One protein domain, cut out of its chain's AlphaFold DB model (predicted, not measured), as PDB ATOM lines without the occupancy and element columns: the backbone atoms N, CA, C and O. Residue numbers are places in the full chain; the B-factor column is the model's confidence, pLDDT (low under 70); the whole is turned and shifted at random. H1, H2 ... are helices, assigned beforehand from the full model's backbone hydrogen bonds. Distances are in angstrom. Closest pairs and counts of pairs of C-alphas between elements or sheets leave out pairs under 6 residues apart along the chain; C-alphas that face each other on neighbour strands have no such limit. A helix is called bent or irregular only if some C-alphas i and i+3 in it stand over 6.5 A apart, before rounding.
ATOM      1  N   ASN A   2      94.511  69.867 123.382       78.69
ATOM      2  CA  ASN A   2      94.429  69.872 124.843       78.69
ATOM      3  C   ASN A   2      94.488  71.340 125.292       78.69
ATOM      4  O   ASN A   2      95.508  71.990 125.072       78.69
ATOM      5  N   LEU A   3      93.364  71.867 125.784       88.94
ATOM      6  CA  LEU A   3      93.223  73.265 126.207       88.94
ATOM      7  C   LEU A   3      93.730  73.489 127.634       88.94
ATOM      8  O   LEU A   3      93.962  74.627 128.023       88.94
ATOM      9  N   ASN A   4      93.972  72.411 128.377       95.81
ATOM     10  CA  ASN A   4      94.355  72.457 129.780       95.81
ATOM     11  C   ASN A   4      95.874  72.491 129.971       95.81
ATOM     12  O   ASN A   4      96.390  72.017 130.972       95.81
ATOM     13  N   LEU A   5      96.626  72.990 128.993       95.75
ATOM     14  CA  LEU A   5      98.082  73.025 129.075       95.75
ATOM     15  C   LEU A   5      98.566  74.443 129.334       95.75
ATOM     16  O   LEU A   5      98.213  75.378 128.613       95.75
ATOM     17  N   CYS A   6      99.475  74.584 130.294       96.81
ATOM     18  CA  CYS A   6     100.256  75.801 130.427       96.81
ATOM     19  C   CYS A   6     101.083  76.026 129.149       96.81
ATOM     20  O   CYS A   6     101.911  75.193 128.766       96.81
ATOM     21  N   ARG A   7     100.905  77.180 128.495       95.31
ATOM     22  CA  ARG A   7     101.637  77.531 127.264       95.31
ATOM     23  C   ARG A   7     103.142  77.673 127.503       95.31
ATOM     24  O   ARG A   7     103.935  77.413 126.596       95.31
ATOM     25  N   VAL A   8     103.531  78.060 128.718       97.25
ATOM     26  CA  VAL A   8     104.923  78.256 129.130       97.25
ATOM     27  C   VAL A   8     105.603  76.930 129.413       97.25
ATOM     28  O   VAL A   8     106.575  76.612 128.732       97.25
ATOM     29  N   CYS A   9     105.115  76.145 130.371       97.31
ATOM     30  CA  CYS A   9     105.843  74.968 130.842       97.31
ATOM     31  C   CYS A   9     105.286  73.631 130.353       97.31
ATOM     32  O   CYS A   9     105.979  72.641 130.509       97.31
ATOM     33  N   GLY A  10     104.082  73.573 129.780       95.94
ATOM     34  CA  GLY A  10     103.477  72.317 129.325       95.94
ATOM     35  C   GLY A  10     102.833  71.465 130.425       95.94
ATOM     36  O   GLY A  10     102.400  70.358 130.132       95.94
ATOM     37  N   LEU A  11     102.733  71.961 131.666       96.94
ATOM     38  CA  LEU A  11     101.948  71.293 132.710       96.94
ATOM     39  C   LEU A  11     100.486  71.155 132.261       96.94
ATOM     40  O   LEU A  11      99.893  72.140 131.814       96.94
ATOM     41  N   GLU A  12      99.925  69.956 132.404       95.75
ATOM     42  CA  GLU A  12      98.489  69.708 132.278       95.75
ATOM     43  C   GLU A  12      97.776  70.061 133.586       95.75
ATOM     44  O   GLU A  12      98.185  69.631 134.661       95.75
ATOM     45  N   LEU A  13      96.737  70.881 133.469       95.75
ATOM     46  CA  LEU A  13      95.966  71.478 134.552       95.75
ATOM     47  C   LEU A  13      94.556  70.874 134.584       95.75
ATOM     48  O   LEU A  13      94.083  70.259 133.625       95.75
ATOM     49  N   ASP A  14      93.855  71.060 135.692       96.00
ATOM     50  CA  ASP A  14      92.454  70.656 135.849       96.00
ATOM     51  C   ASP A  14      91.463  71.679 135.259       96.00
ATOM     52  O   ASP A  14      90.277  71.377 135.113       96.00
ATOM     53  N   PHE A  15      91.955  72.846 134.834       95.56
ATOM     54  CA  PHE A  15      91.211  73.875 134.107       95.56
ATOM     55  C   PHE A  15      91.897  74.262 132.789       95.56
ATOM     56  O   PHE A  15      93.068  73.962 132.557       95.56
ATOM     57  N   ALA A  16      91.156  74.950 131.917       95.56
ATOM     58  CA  ALA A  16      91.682  75.541 130.691       95.56
ATOM     59  C   ALA A  16      92.222  76.957 130.982       95.56
ATOM     60  O   ALA A  16      91.415  77.861 131.213       95.56
ATOM     61  N   PRO A  17      93.548  77.204 130.944       97.06
ATOM     62  CA  PRO A  17      94.121  78.501 131.330       97.06
ATOM     63  C   PRO A  17      93.696  79.672 130.447       97.06
ATOM     64  O   PRO A  17      93.737  80.824 130.863       97.06
ATOM     65  N   TRP A  18      93.300  79.356 129.216       96.00
ATOM     66  CA  TRP A  18      92.809  80.298 128.214       96.00
ATOM     67  C   TRP A  18      91.357  80.015 127.833       96.00
ATOM     68  O   TRP A  18      90.964  80.243 126.696       96.00
ATOM     69  N   GLY A  19      90.579  79.486 128.779       93.62
ATOM     70  CA  GLY A  19      89.162  79.218 128.585       93.62
ATOM     71  C   GLY A  19      88.888  78.091 127.589       93.62
ATOM     72  O   GLY A  19      89.779  77.541 126.936       93.62
ATOM     73  N   GLU A  20      87.614  77.726 127.469       92.19
ATOM     74  CA  GLU A  20      87.169  76.737 126.477       92.19
ATOM     75  C   GLU A  20      87.288  77.260 125.033       92.19
ATOM     76  O   GLU A  20      87.324  76.470 124.088       92.19
ATOM     77  N   ASP A  21      87.364  78.584 124.860       89.50
ATOM     78  CA  ASP A  21      87.581  79.252 123.575       89.50
ATOM     79  C   ASP A  21      89.061  79.293 123.160       89.50
ATOM     80  O   ASP A  21      89.357  79.453 121.977       89.50
ATOM     81  N   GLY A  22      89.987  79.088 124.102       89.75
ATOM     82  CA  GLY A  22      91.424  79.197 123.876       89.75
ATOM     83  C   GLY A  22      91.936  80.640 123.798       89.75
ATOM     84  O   GLY A  22      93.130  80.822 123.548       89.75
ATOM     85  N   ASP A  23      91.080  81.636 124.041       90.75
ATOM     86  CA  ASP A  23      91.358  83.064 123.858       90.75
ATOM     87  C   ASP A  23      91.087  83.904 125.119       90.75
ATOM     88  O   ASP A  23      91.698  84.963 125.280       90.75
ATOM     89  N   THR A  24      90.235  83.440 126.038       95.50
ATOM     90  CA  THR A  24      89.896  84.163 127.271       95.50
ATOM     91  C   THR A  24      90.727  83.636 128.449       95.50
ATOM     92  O   THR A  24      90.458  82.534 128.928       95.50
ATOM     93  N   PRO A  25      91.735  84.378 128.949       97.19
ATOM     94  CA  PRO A  25      92.583  83.910 130.044       97.19
ATOM     95  C   PRO A  25      91.817  83.801 131.369       97.19
ATOM     96  O   PRO A  25      90.910  84.592 131.634       97.19
ATOM     97  N   SER A  26      92.210  82.850 132.221       97.88
ATOM     98  CA  SER A  26      91.646  82.715 133.571       97.88
ATOM     99  C   SER A  26      92.223  83.718 134.574       97.88
ATOM    100  O   SER A  26      91.576  83.996 135.579       97.88
ATOM    101  N   TYR A  27      93.403  84.285 134.284       97.81
ATOM    102  CA  TYR A  27      94.198  85.106 135.209       97.81
ATOM    103  C   TYR A  27      94.665  84.374 136.479       97.81
ATOM    104  O   TYR A  27      95.107  85.009 137.433       97.81
ATOM    105  N   ASP A  28      94.595  83.041 136.493       98.06
ATOM    106  CA  ASP A  28      95.215  82.228 137.540       98.06
ATOM    107  C   ASP A  28      96.720  82.058 137.290       98.06
ATOM    108  O   ASP A  28      97.252  82.423 136.237       98.06
ATOM    109  N   PHE A  29      97.403  81.441 138.254       98.25
ATOM    110  CA  PHE A  29      98.833  81.165 138.188       98.25
ATOM    111  C   PHE A  29      99.100  79.696 137.877       98.25
ATOM    112  O   PHE A  29      98.428  78.793 138.373       98.25
ATOM    113  N   CYS A  30     100.132  79.432 137.079       98.50
ATOM    114  CA  CYS A  30     100.620  78.072 136.901       98.50
ATOM    115  C   CYS A  30     101.356  77.592 138.173       98.50
ATOM    116  O   CYS A  30     102.406  78.158 138.494       98.50
ATOM    117  N   PRO A  31     100.937  76.489 138.826       98.31
ATOM    118  CA  PRO A  31     101.591  75.982 140.040       98.31
ATOM    119  C   PRO A  31     103.011  75.453 139.783       98.31
ATOM    120  O   PRO A  31     103.816  75.302 140.700       98.31
ATOM    121  N   CYS A  32     103.369  75.206 138.519       98.56
ATOM    122  CA  CYS A  32     104.730  74.850 138.140       98.56
ATOM    123  C   CYS A  32     105.594  76.087 137.857       98.56
ATOM    124  O   CYS A  32     106.558  76.326 138.573       98.56
ATOM    125  N   CYS A  33     105.286  76.871 136.823       98.50
ATOM    126  CA  CYS A  33     106.203  77.906 136.319       98.50
ATOM    127  C   CYS A  33     105.853  79.350 136.702       98.50
ATOM    128  O   CYS A  33     106.474  80.269 136.167       98.50
ATOM    129  N   ASP A  34     104.865  79.535 137.584       98.19
ATOM    130  CA  ASP A  34     104.437  80.831 138.138       98.19
ATOM    131  C   ASP A  34     103.987  81.868 137.094       98.19
ATOM    132  O   ASP A  34     104.004  83.067 137.327       98.19
ATOM    133  N   THR A  35     103.613  81.418 135.897       98.44
ATOM    134  CA  THR A  35     103.035  82.299 134.868       98.44
ATOM    135  C   THR A  35     101.622  82.696 135.273       98.44
ATOM    136  O   THR A  35     100.827  81.795 135.549       98.44
ATOM    137  N   GLU A  36     101.300  83.988 135.228       98.44
ATOM    138  CA  GLU A  36      99.928  84.489 135.273       98.44
ATOM    139  C   GLU A  36      99.315  84.390 133.870       98.44
ATOM    140  O   GLU A  36      99.796  84.985 132.893       98.44
ATOM    141  N   PHE A  37      98.251  83.599 133.739       98.06
ATOM    142  CA  PHE A  37      97.626  83.365 132.441       98.06
ATOM    143  C   PHE A  37      96.978  84.642 131.907       98.06
ATOM    144  O   PHE A  37      96.164  85.273 132.574       98.06
ATOM    145  N   GLY A  38      97.315  85.025 130.678       97.19
ATOM    146  CA  GLY A  38      96.887  86.290 130.083       97.19
ATOM    147  C   GLY A  38      97.884  87.434 130.246       97.19
ATOM    148  O   GLY A  38      97.663  88.486 129.643       97.19
ATOM    149  N   PHE A  39      98.987  87.238 130.981       97.38
ATOM    150  CA  PHE A  39     100.048  88.234 131.127       97.38
ATOM    151  C   PHE A  39     101.386  87.733 130.565       97.38
ATOM    152  O   PHE A  39     101.703  88.056 129.411       97.38
ATOM    153  N   GLU A  40     102.148  86.901 131.286       97.50
ATOM    154  CA  GLU A  40     103.448  86.397 130.805       97.50
ATOM    155  C   GLU A  40     103.334  85.353 129.682       97.50
ATOM    156  O   GLU A  40     104.336  84.982 129.068       97.50
ATOM    157  N   ASP A  41     102.119  84.913 129.351       97.00
ATOM    158  CA  ASP A  41     101.834  84.039 128.211       97.00
ATOM    159  C   ASP A  41     100.851  84.635 127.183       97.00
ATOM    160  O   ASP A  41     100.311  83.918 126.334       97.00
ATOM    161  N   SER A  42     100.665  85.962 127.217       95.81
ATOM    162  CA  SER A  42      99.770  86.717 126.321       95.81
ATOM    163  C   SER A  42     100.216  86.781 124.856       95.81
ATOM    164  O   SER A  42      99.423  87.095 123.969       95.81
ATOM    165  N   SER A  43     101.485  86.480 124.578       93.94
ATOM    166  CA  SER A  43     102.048  86.417 123.230       93.94
ATOM    167  C   SER A  43     103.074  85.295 123.116       93.94
ATOM    168  O   SER A  43     103.596  84.793 124.112       93.94
ATOM    169  N   TYR A  44     103.407  84.908 121.886       92.12
ATOM    170  CA  TYR A  44     104.422  83.886 121.637       92.12
ATOM    171  C   TYR A  44     105.802  84.285 122.188       92.12
ATOM    172  O   TYR A  44     106.521  83.462 122.762       92.12
ATOM    173  N   GLU A  45     106.179  85.554 122.043       94.75
ATOM    174  CA  GLU A  45     107.426  86.103 122.568       94.75
ATOM    175  C   GLU A  45     107.441  86.098 124.098       94.75
ATOM    176  O   GLU A  45     108.459  85.723 124.686       94.75
ATOM    177  N   ALA A  46     106.316  86.451 124.732       96.31
ATOM    178  CA  ALA A  46     106.162  86.408 126.185       96.31
ATOM    179  C   ALA A  46     106.312  84.971 126.705       96.31
ATOM    180  O   ALA A  46     107.189  84.715 127.528       96.31
ATOM    181  N   VAL A  47     105.605  84.009 126.092       96.50
ATOM    182  CA  VAL A  47     105.716  82.572 126.403       96.50
ATOM    183  C   VAL A  47     107.171  82.100 126.369       96.50
ATOM    184  O   VAL A  47     107.636  81.409 127.278       96.50
ATOM    185  N   LYS A  48     107.915  82.461 125.316       95.94
ATOM    186  CA  LYS A  48     109.326  82.076 125.179       95.94
ATOM    187  C   LYS A  48     110.213  82.723 126.234       95.94
ATOM    188  O   LYS A  48     111.103  82.052 126.754       95.94
ATOM    189  N   SER A  49     109.999  84.006 126.518       97.25
ATOM    190  CA  SER A  49     110.753  84.738 127.536       97.25
ATOM    191  C   SER A  49     110.525  84.131 128.919       97.25
ATOM    192  O   SER A  49     111.492  83.786 129.597       97.25
ATOM    193  N   GLN A  50     109.263  83.908 129.291       98.12
ATOM    194  CA  GLN A  50     108.888  83.327 130.576       98.12
ATOM    195  C   GLN A  50     109.435  81.903 130.730       98.12
ATOM    196  O   GLN A  50     110.040  81.575 131.751       98.12
ATOM    197  N   ARG A  51     109.338  81.065 129.684       97.94
ATOM    198  CA  ARG A  51     109.931  79.715 129.697       97.94
ATOM    199  C   ARG A  51     111.440  79.778 129.904       97.94
ATOM    200  O   ARG A  51     111.977  79.015 130.700       97.94
ATOM    201  N   ALA A  52     112.133  80.666 129.191       97.81
ATOM    202  CA  ALA A  52     113.579  80.805 129.320       97.81
ATOM    203  C   ALA A  52     113.985  81.240 130.736       97.81
ATOM    204  O   ALA A  52     114.952  80.700 131.269       97.81
ATOM    205  N   GLN A  53     113.244  82.163 131.354       98.31
ATOM    206  CA  GLN A  53     113.479  82.598 132.734       98.31
ATOM    207  C   GLN A  53     113.263  81.459 133.735       98.31
ATOM    208  O   GLN A  53     114.145  81.186 134.548       98.31
ATOM    209  N   TRP A  54     112.145  80.740 133.629       98.44
ATOM    210  CA  TRP A  54     111.857  79.577 134.470       98.44
ATOM    211  C   TRP A  54     112.940  78.490 134.354       98.44
ATOM    212  O   TRP A  54     113.441  77.994 135.365       98.44
ATOM    213  N   LEU A  55     113.380  78.171 133.130       98.25
ATOM    214  CA  LEU A  55     114.453  77.200 132.889       98.25
ATOM    215  C   LEU A  55     115.806  77.672 133.439       98.25
ATOM    216  O   LEU A  55     116.523  76.880 134.047       98.25
ATOM    217  N   GLN A  56     116.156  78.953 133.274       98.12
ATOM    218  CA  GLN A  56     117.372  79.534 133.863       98.12
ATOM    219  C   GLN A  56     117.346  79.494 135.395       98.12
ATOM    220  O   GLN A  56     118.391  79.325 136.019       98.12
ATOM    221  N   GLY A  57     116.156  79.597 135.991       96.50
ATOM    222  CA  GLY A  57     115.930  79.425 137.424       96.50
ATOM    223  C   GLY A  57     116.011  77.976 137.915       96.50
ATOM    224  O   GLY A  57     115.883  77.751 139.113       96.50
ATOM    225  N   GLY A  58     116.228  76.996 137.031       97.69
ATOM    226  CA  GLY A  58     116.317  75.576 137.386       97.69
ATOM    227  C   GLY A  58     114.993  74.818 137.302       97.69
ATOM    228  O   GLY A  58     114.892  73.728 137.860       97.69
ATOM    229  N   ALA A  59     113.992  75.374 136.610       97.50
ATOM    230  CA  ALA A  59     112.663  74.780 136.482       97.50
ATOM    231  C   ALA A  59     111.999  74.487 137.846       97.50
ATOM    232  O   ALA A  59     111.350  73.456 138.041       97.50
ATOM    233  N   ASN A  60     112.196  75.391 138.813       97.12
ATOM    234  CA  ASN A  60     111.597  75.270 140.139       97.12
ATOM    235  C   ASN A  60     110.073  75.362 140.040       97.12
ATOM    236  O   ASN A  60     109.551  76.139 139.244       97.12
ATOM    237  N   TRP A  61     109.389  74.557 140.850       98.38
ATOM    238  CA  TRP A  61     107.939  74.610 140.986       98.38
ATOM    239  C   TRP A  61     107.548  75.756 141.921       98.38
ATOM    240  O   TRP A  61     108.139  75.870 142.997       98.38
ATOM    241  N   ASN A  62     106.566  76.564 141.522       97.75
ATOM    242  CA  ASN A  62     105.972  77.596 142.377       97.75
ATOM    243  C   ASN A  62     105.281  76.986 143.603       97.75
ATOM    244  O   ASN A  62     105.418  77.475 144.722       97.75
ATOM    245  N   GLU A  63     104.613  75.854 143.384       97.69
ATOM    246  CA  GLU A  63     103.960  75.037 144.397       97.69
ATOM    247  C   GLU A  63     104.655  73.668 144.499       97.69
ATOM    248  O   GLU A  63     104.223  72.689 143.885       97.69
ATOM    249  N   PRO A  64     105.763  73.549 145.259       96.88
ATOM    250  CA  PRO A  64     106.538  72.311 145.335       96.88
ATOM    251  C   PRO A  64     105.740  71.096 145.815       96.88
ATOM    252  O   PRO A  64     106.097  69.969 145.477       96.88
ATOM    253  N   GLN A  65     104.683  71.311 146.600       97.31
ATOM    254  CA  GLN A  65     103.774  70.267 147.073       97.31
ATOM    255  C   GLN A  65     102.961  69.609 145.953       97.31
ATOM    256  O   GLN A  65     102.524  68.474 146.124       97.31
ATOM    257  N   GLU A  66     102.765  70.296 144.827       96.06
ATOM    258  CA  GLU A  66     102.017  69.772 143.680       96.06
ATOM    259  C   GLU A  66     102.904  68.998 142.701       96.06
ATOM    260  O   GLU A  66     102.404  68.318 141.804       96.06
ATOM    261  N   LYS A  67     104.229  69.062 142.879       97.00
ATOM    262  CA  LYS A  67     105.185  68.381 142.013       97.00
ATOM    263  C   LYS A  67     105.021  66.856 142.110       97.00
ATOM    264  O   LYS A  67     105.242  66.297 143.189       97.00
ATOM    265  N   PRO A  68     104.731  66.150 140.999       95.75
ATOM    266  CA  PRO A  68     104.655  64.694 140.999       95.75
ATOM    267  C   PRO A  68     105.975  64.046 141.431       95.75
ATOM    268  O   PRO A  68     107.058  64.541 141.116       95.75
ATOM    269  N   GLN A  69     105.892  62.901 142.114       95.19
ATOM    270  CA  GLN A  69     107.078  62.169 142.570       95.19
ATOM    271  C   GLN A  69     107.976  61.729 141.401       95.19
ATOM    272  O   GLN A  69     109.191  61.896 141.472       95.19
ATOM    273  N   ASP A  70     107.370  61.235 140.320       94.81
ATOM    274  CA  ASP A  70     108.061  60.773 139.109       94.81
ATOM    275  C   ASP A  70     108.121  61.869 138.031       94.81
ATOM    276  O   ASP A  70     108.064  61.594 136.834       94.81
ATOM    277  N   TRP A  71     108.173  63.136 138.452       96.56
ATOM    278  CA  TRP A  71     108.213  64.267 137.534       96.56
ATOM    279  C   TRP A  71     109.495  64.282 136.695       96.56
ATOM    280  O   TRP A  71     110.601  64.347 137.238       96.56
ATOM    281  N   ASP A  72     109.321  64.332 135.375       96.25
ATOM    282  CA  ASP A  72     110.386  64.543 134.402       96.25
ATOM    283  C   ASP A  72     110.179  65.859 133.635       96.25
ATOM    284  O   ASP A  72     109.102  66.158 133.112       96.25
ATOM    285  N   LEU A  73     111.240  66.668 133.573       96.00
ATOM    286  CA  LEU A  73     111.204  67.976 132.919       96.00
ATOM    287  C   LEU A  73     111.044  67.860 131.397       96.00
ATOM    288  O   LEU A  73     110.376  68.696 130.787       96.00
ATOM    289  N   ALA A  74     111.677  66.867 130.768       94.62
ATOM    290  CA  ALA A  74     111.622  66.704 129.321       94.62
ATOM    291  C   ALA A  74     110.219  66.270 128.879       94.62
ATOM    292  O   ALA A  74     109.696  66.813 127.904       94.62
ATOM    293  N   ASP A  75     109.582  65.369 129.627       92.50
ATOM    294  CA  ASP A  75     108.204  64.942 129.384       92.50
ATOM    295  C   ASP A  75     107.216  66.109 129.483       92.50
ATOM    296  O   ASP A  75     106.383  66.293 128.593       92.50
ATOM    297  N   GLN A  76     107.352  66.957 130.506       94.94
ATOM    298  CA  GLN A  76     106.516  68.147 130.647       94.94
ATOM    299  C   GLN A  76     106.741  69.153 129.495       94.94
ATOM    300  O   GLN A  76     105.780  69.657 128.912       94.94
ATOM    301  N   LEU A  77     107.991  69.406 129.095       94.12
ATOM    302  CA  LEU A  77     108.285  70.300 127.967       94.12
ATOM    303  C   LEU A  77     107.756  69.764 126.624       94.12
ATOM    304  O   LEU A  77     107.313  70.554 125.789       94.12
ATOM    305  N   ASN A  78     107.725  68.441 126.424       91.31
ATOM    306  CA  ASN A  78     107.175  67.817 125.213       91.31
ATOM    307  C   ASN A  78     105.675  68.107 125.007       91.31
ATOM    308  O   ASN A  78     105.170  68.013 123.882       91.31
ATOM    309  N   ALA A  79     104.947  68.469 126.067       90.44
ATOM    310  CA  ALA A  79     103.531  68.804 125.985       90.44
ATOM    311  C   ALA A  79     103.267  70.212 125.413       90.44
ATOM    312  O   ALA A  79     102.154  70.481 124.952       90.44
ATOM    313  N   VAL A  80     104.269  71.100 125.367       89.06
ATOM    314  CA  VAL A  80     104.117  72.481 124.886       89.06
ATOM    315  C   VAL A  80     103.593  72.520 123.442       89.06
ATOM    316  O   VAL A  80     104.242  72.118 122.476       89.06
ATOM    317  N   ILE A  81     102.393  73.083 123.280       68.81
ATOM    318  CA  ILE A  81     101.594  73.007 122.044       68.81
ATOM    319  C   ILE A  81     102.257  73.727 120.851       68.81
ATOM    320  O   ILE A  81     102.088  73.326 119.700       68.81
ATOM    321  N   HIS A  82     103.058  74.760 121.116       63.19
ATOM    322  CA  HIS A  82     103.622  75.657 120.097       63.19
ATOM    323  C   HIS A  82     104.846  75.070 119.380       63.19
ATOM    324  O   HIS A  82     105.278  75.599 118.359       63.19
ATOM    325  N   GLU A  83     105.393  73.963 119.881       55.47
ATOM    326  CA  GLU A  83     106.553  73.298 119.278       55.47
ATOM    327  C   GLU A  83     106.147  72.129 118.369       55.47
ATOM    328  O   GLU A  83     106.955  71.619 117.591       55.47
ATOM    329  N   ARG A  84     104.860  71.749 118.377       55.09
ATOM    330  CA  ARG A  84     104.348  70.618 117.595       55.09
ATOM    331  C   ARG A  84     104.375  70.894 116.088       55.09
ATOM    332  O   ARG A  84     104.676  69.993 115.313       55.09
ATOM    333  N   SER A  85     104.138  72.132 115.658       57.16
ATOM    334  CA  SER A  85     104.248  72.540 114.248       57.16
ATOM    335  C   SER A  85     105.702  72.585 113.772       57.16
ATOM    336  O   SER A  85     106.002  72.061 112.705       57.16
ATOM    337  N   ALA A  86     106.630  73.112 114.576       59.91
ATOM    338  CA  ALA A  86     108.055  73.116 114.242       59.91
ATOM    339  C   ALA A  86     108.640  71.692 114.158       59.91
ATOM    340  O   ALA A  86     109.390  71.389 113.228       59.91
ATOM    341  N   LEU A  87     108.254  70.800 115.078       57.50
ATOM    342  CA  LEU A  87     108.656  69.394 115.074       57.50
ATOM    343  C   LEU A  87     108.060  68.628 113.882       57.50
ATOM    344  O   LEU A  87     108.783  67.903 113.204       57.50
ATOM    345  N   LEU A  88     106.769  68.807 113.583       61.56
ATOM    346  CA  LEU A  88     106.127  68.177 112.423       61.56
ATOM    347  C   LEU A  88     106.756  68.641 111.105       61.56
ATOM    348  O   LEU A  88     107.009  67.817 110.228       61.56
ATOM    349  N   GLU A  89     107.062  69.931 110.971       69.94
ATOM    350  CA  GLU A  89     107.773  70.450 109.801       69.94
ATOM    351  C   GLU A  89     109.210  69.917 109.722       69.94
ATOM    352  O   GLU A  89     109.657  69.525 108.645       69.94
ATOM    353  N   ALA A  90     109.924  69.805 110.846       66.88
ATOM    354  CA  ALA A  90     111.252  69.192 110.880       66.88
ATOM    355  C   ALA A  90     111.227  67.701 110.492       66.88
ATOM    356  O   ALA A  90     112.105  67.251 109.754       66.88
ATOM    357  N   LEU A  91     110.217  66.939 110.927       74.94
ATOM    358  CA  LEU A  91     110.052  65.519 110.594       74.94
ATOM    359  C   LEU A  91     109.694  65.301 109.117       74.94
ATOM    360  O   LEU A  91     110.302  64.438 108.479       74.94
ATOM    361  N   LYS A  92     108.801  66.126 108.550       78.75
ATOM    362  CA  LYS A  92     108.519  66.152 107.101       78.75
ATOM    363  C   LYS A  92     109.777  66.486 106.298       78.75
ATOM    364  O   LYS A  92     110.102  65.809 105.328       78.75
ATOM    365  N   LYS A  93     110.533  67.505 106.722       75.50
ATOM    366  CA  LYS A  93     111.764  67.946 106.043       75.50
ATOM    367  C   LYS A  93     112.889  66.911 106.128       75.50
ATOM    368  O   LYS A  93     113.717  66.834 105.226       75.50
ATOM    369  N   ALA A  94     112.907  66.106 107.190       85.94
ATOM    370  CA  ALA A  94     113.834  64.994 107.369       85.94
ATOM    371  C   ALA A  94     113.401  63.701 106.647       85.94
ATOM    372  O   ALA A  94     114.116  62.704 106.749       85.94
ATOM    373  N   GLY A  95     112.252  63.687 105.956       74.94
ATOM    374  CA  GLY A  95     111.724  62.500 105.270       74.94
ATOM    375  C   GLY A  95     111.382  61.345 106.216       74.94
ATOM    376  O   GLY A  95     111.431  60.185 105.820       74.94
ATOM    377  N   LYS A  96     111.108  61.656 107.489       68.81
ATOM    378  CA  LYS A  96     110.763  60.678 108.534       68.81
ATOM    379  C   LYS A  96     109.249  60.536 108.729       68.81
ATOM    380  O   LYS A  96     108.827  59.829 109.641       68.81
ATOM    381  N   LEU A  97     108.466  61.220 107.893       51.47
ATOM    382  CA  LEU A  97     107.013  61.159 107.790       51.47
ATOM    383  C   LEU A  97     106.606  61.242 106.316       51.47
ATOM    384  O   LEU A  97     107.283  62.007 105.588       51.47
TER     385      LEU A  97
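What this domain is: This is residues 2 to 97 of the 97 residues of an uncharacterized protein of bacterium (UniProt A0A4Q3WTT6). With little regular structure, a body built mostly of loops has H1 and H2 on two sides of residues 8 to 10, and H3 leads away from it, residues 90 to 95 sticking out. The 96 printed residues hold three named helices, H1, H2 and H3 in chain order, with 32 residues, and no named strand: all helix, compact, radius of gyration of the C-alphas 13.9 A, spans 42 by 32 by 23 A.

How they stand to each other: After residues 2 to 43 comes H1, residues 44 to 56, apart from H2, residues 73 to 78. H3, residues 81 to 93, is apart from H2 and only just apart from H1, closest 8.4 A. In H1 and H2 every O i to N i+4 pair is within hydrogen-bond range; in H3, 7 of 9.

Where its parts are: H1 begins at C-alpha 44 (104.422, 83.886, 121.637) and measures 18.3 A; H2 measures 8.7 A. H3, 19.6 A, ends at C-alpha 93 (111.764, 67.946, 106.043); it is irregular, but only just: C-alphas 82 and 85 are 6.7 A apart.

The domain as a whole: The printed part has no cut. H1 to H2 is a long link, H2 to H3 a tight one. Residues 81 to 90 and 96 to 97 have pLDDT under 70.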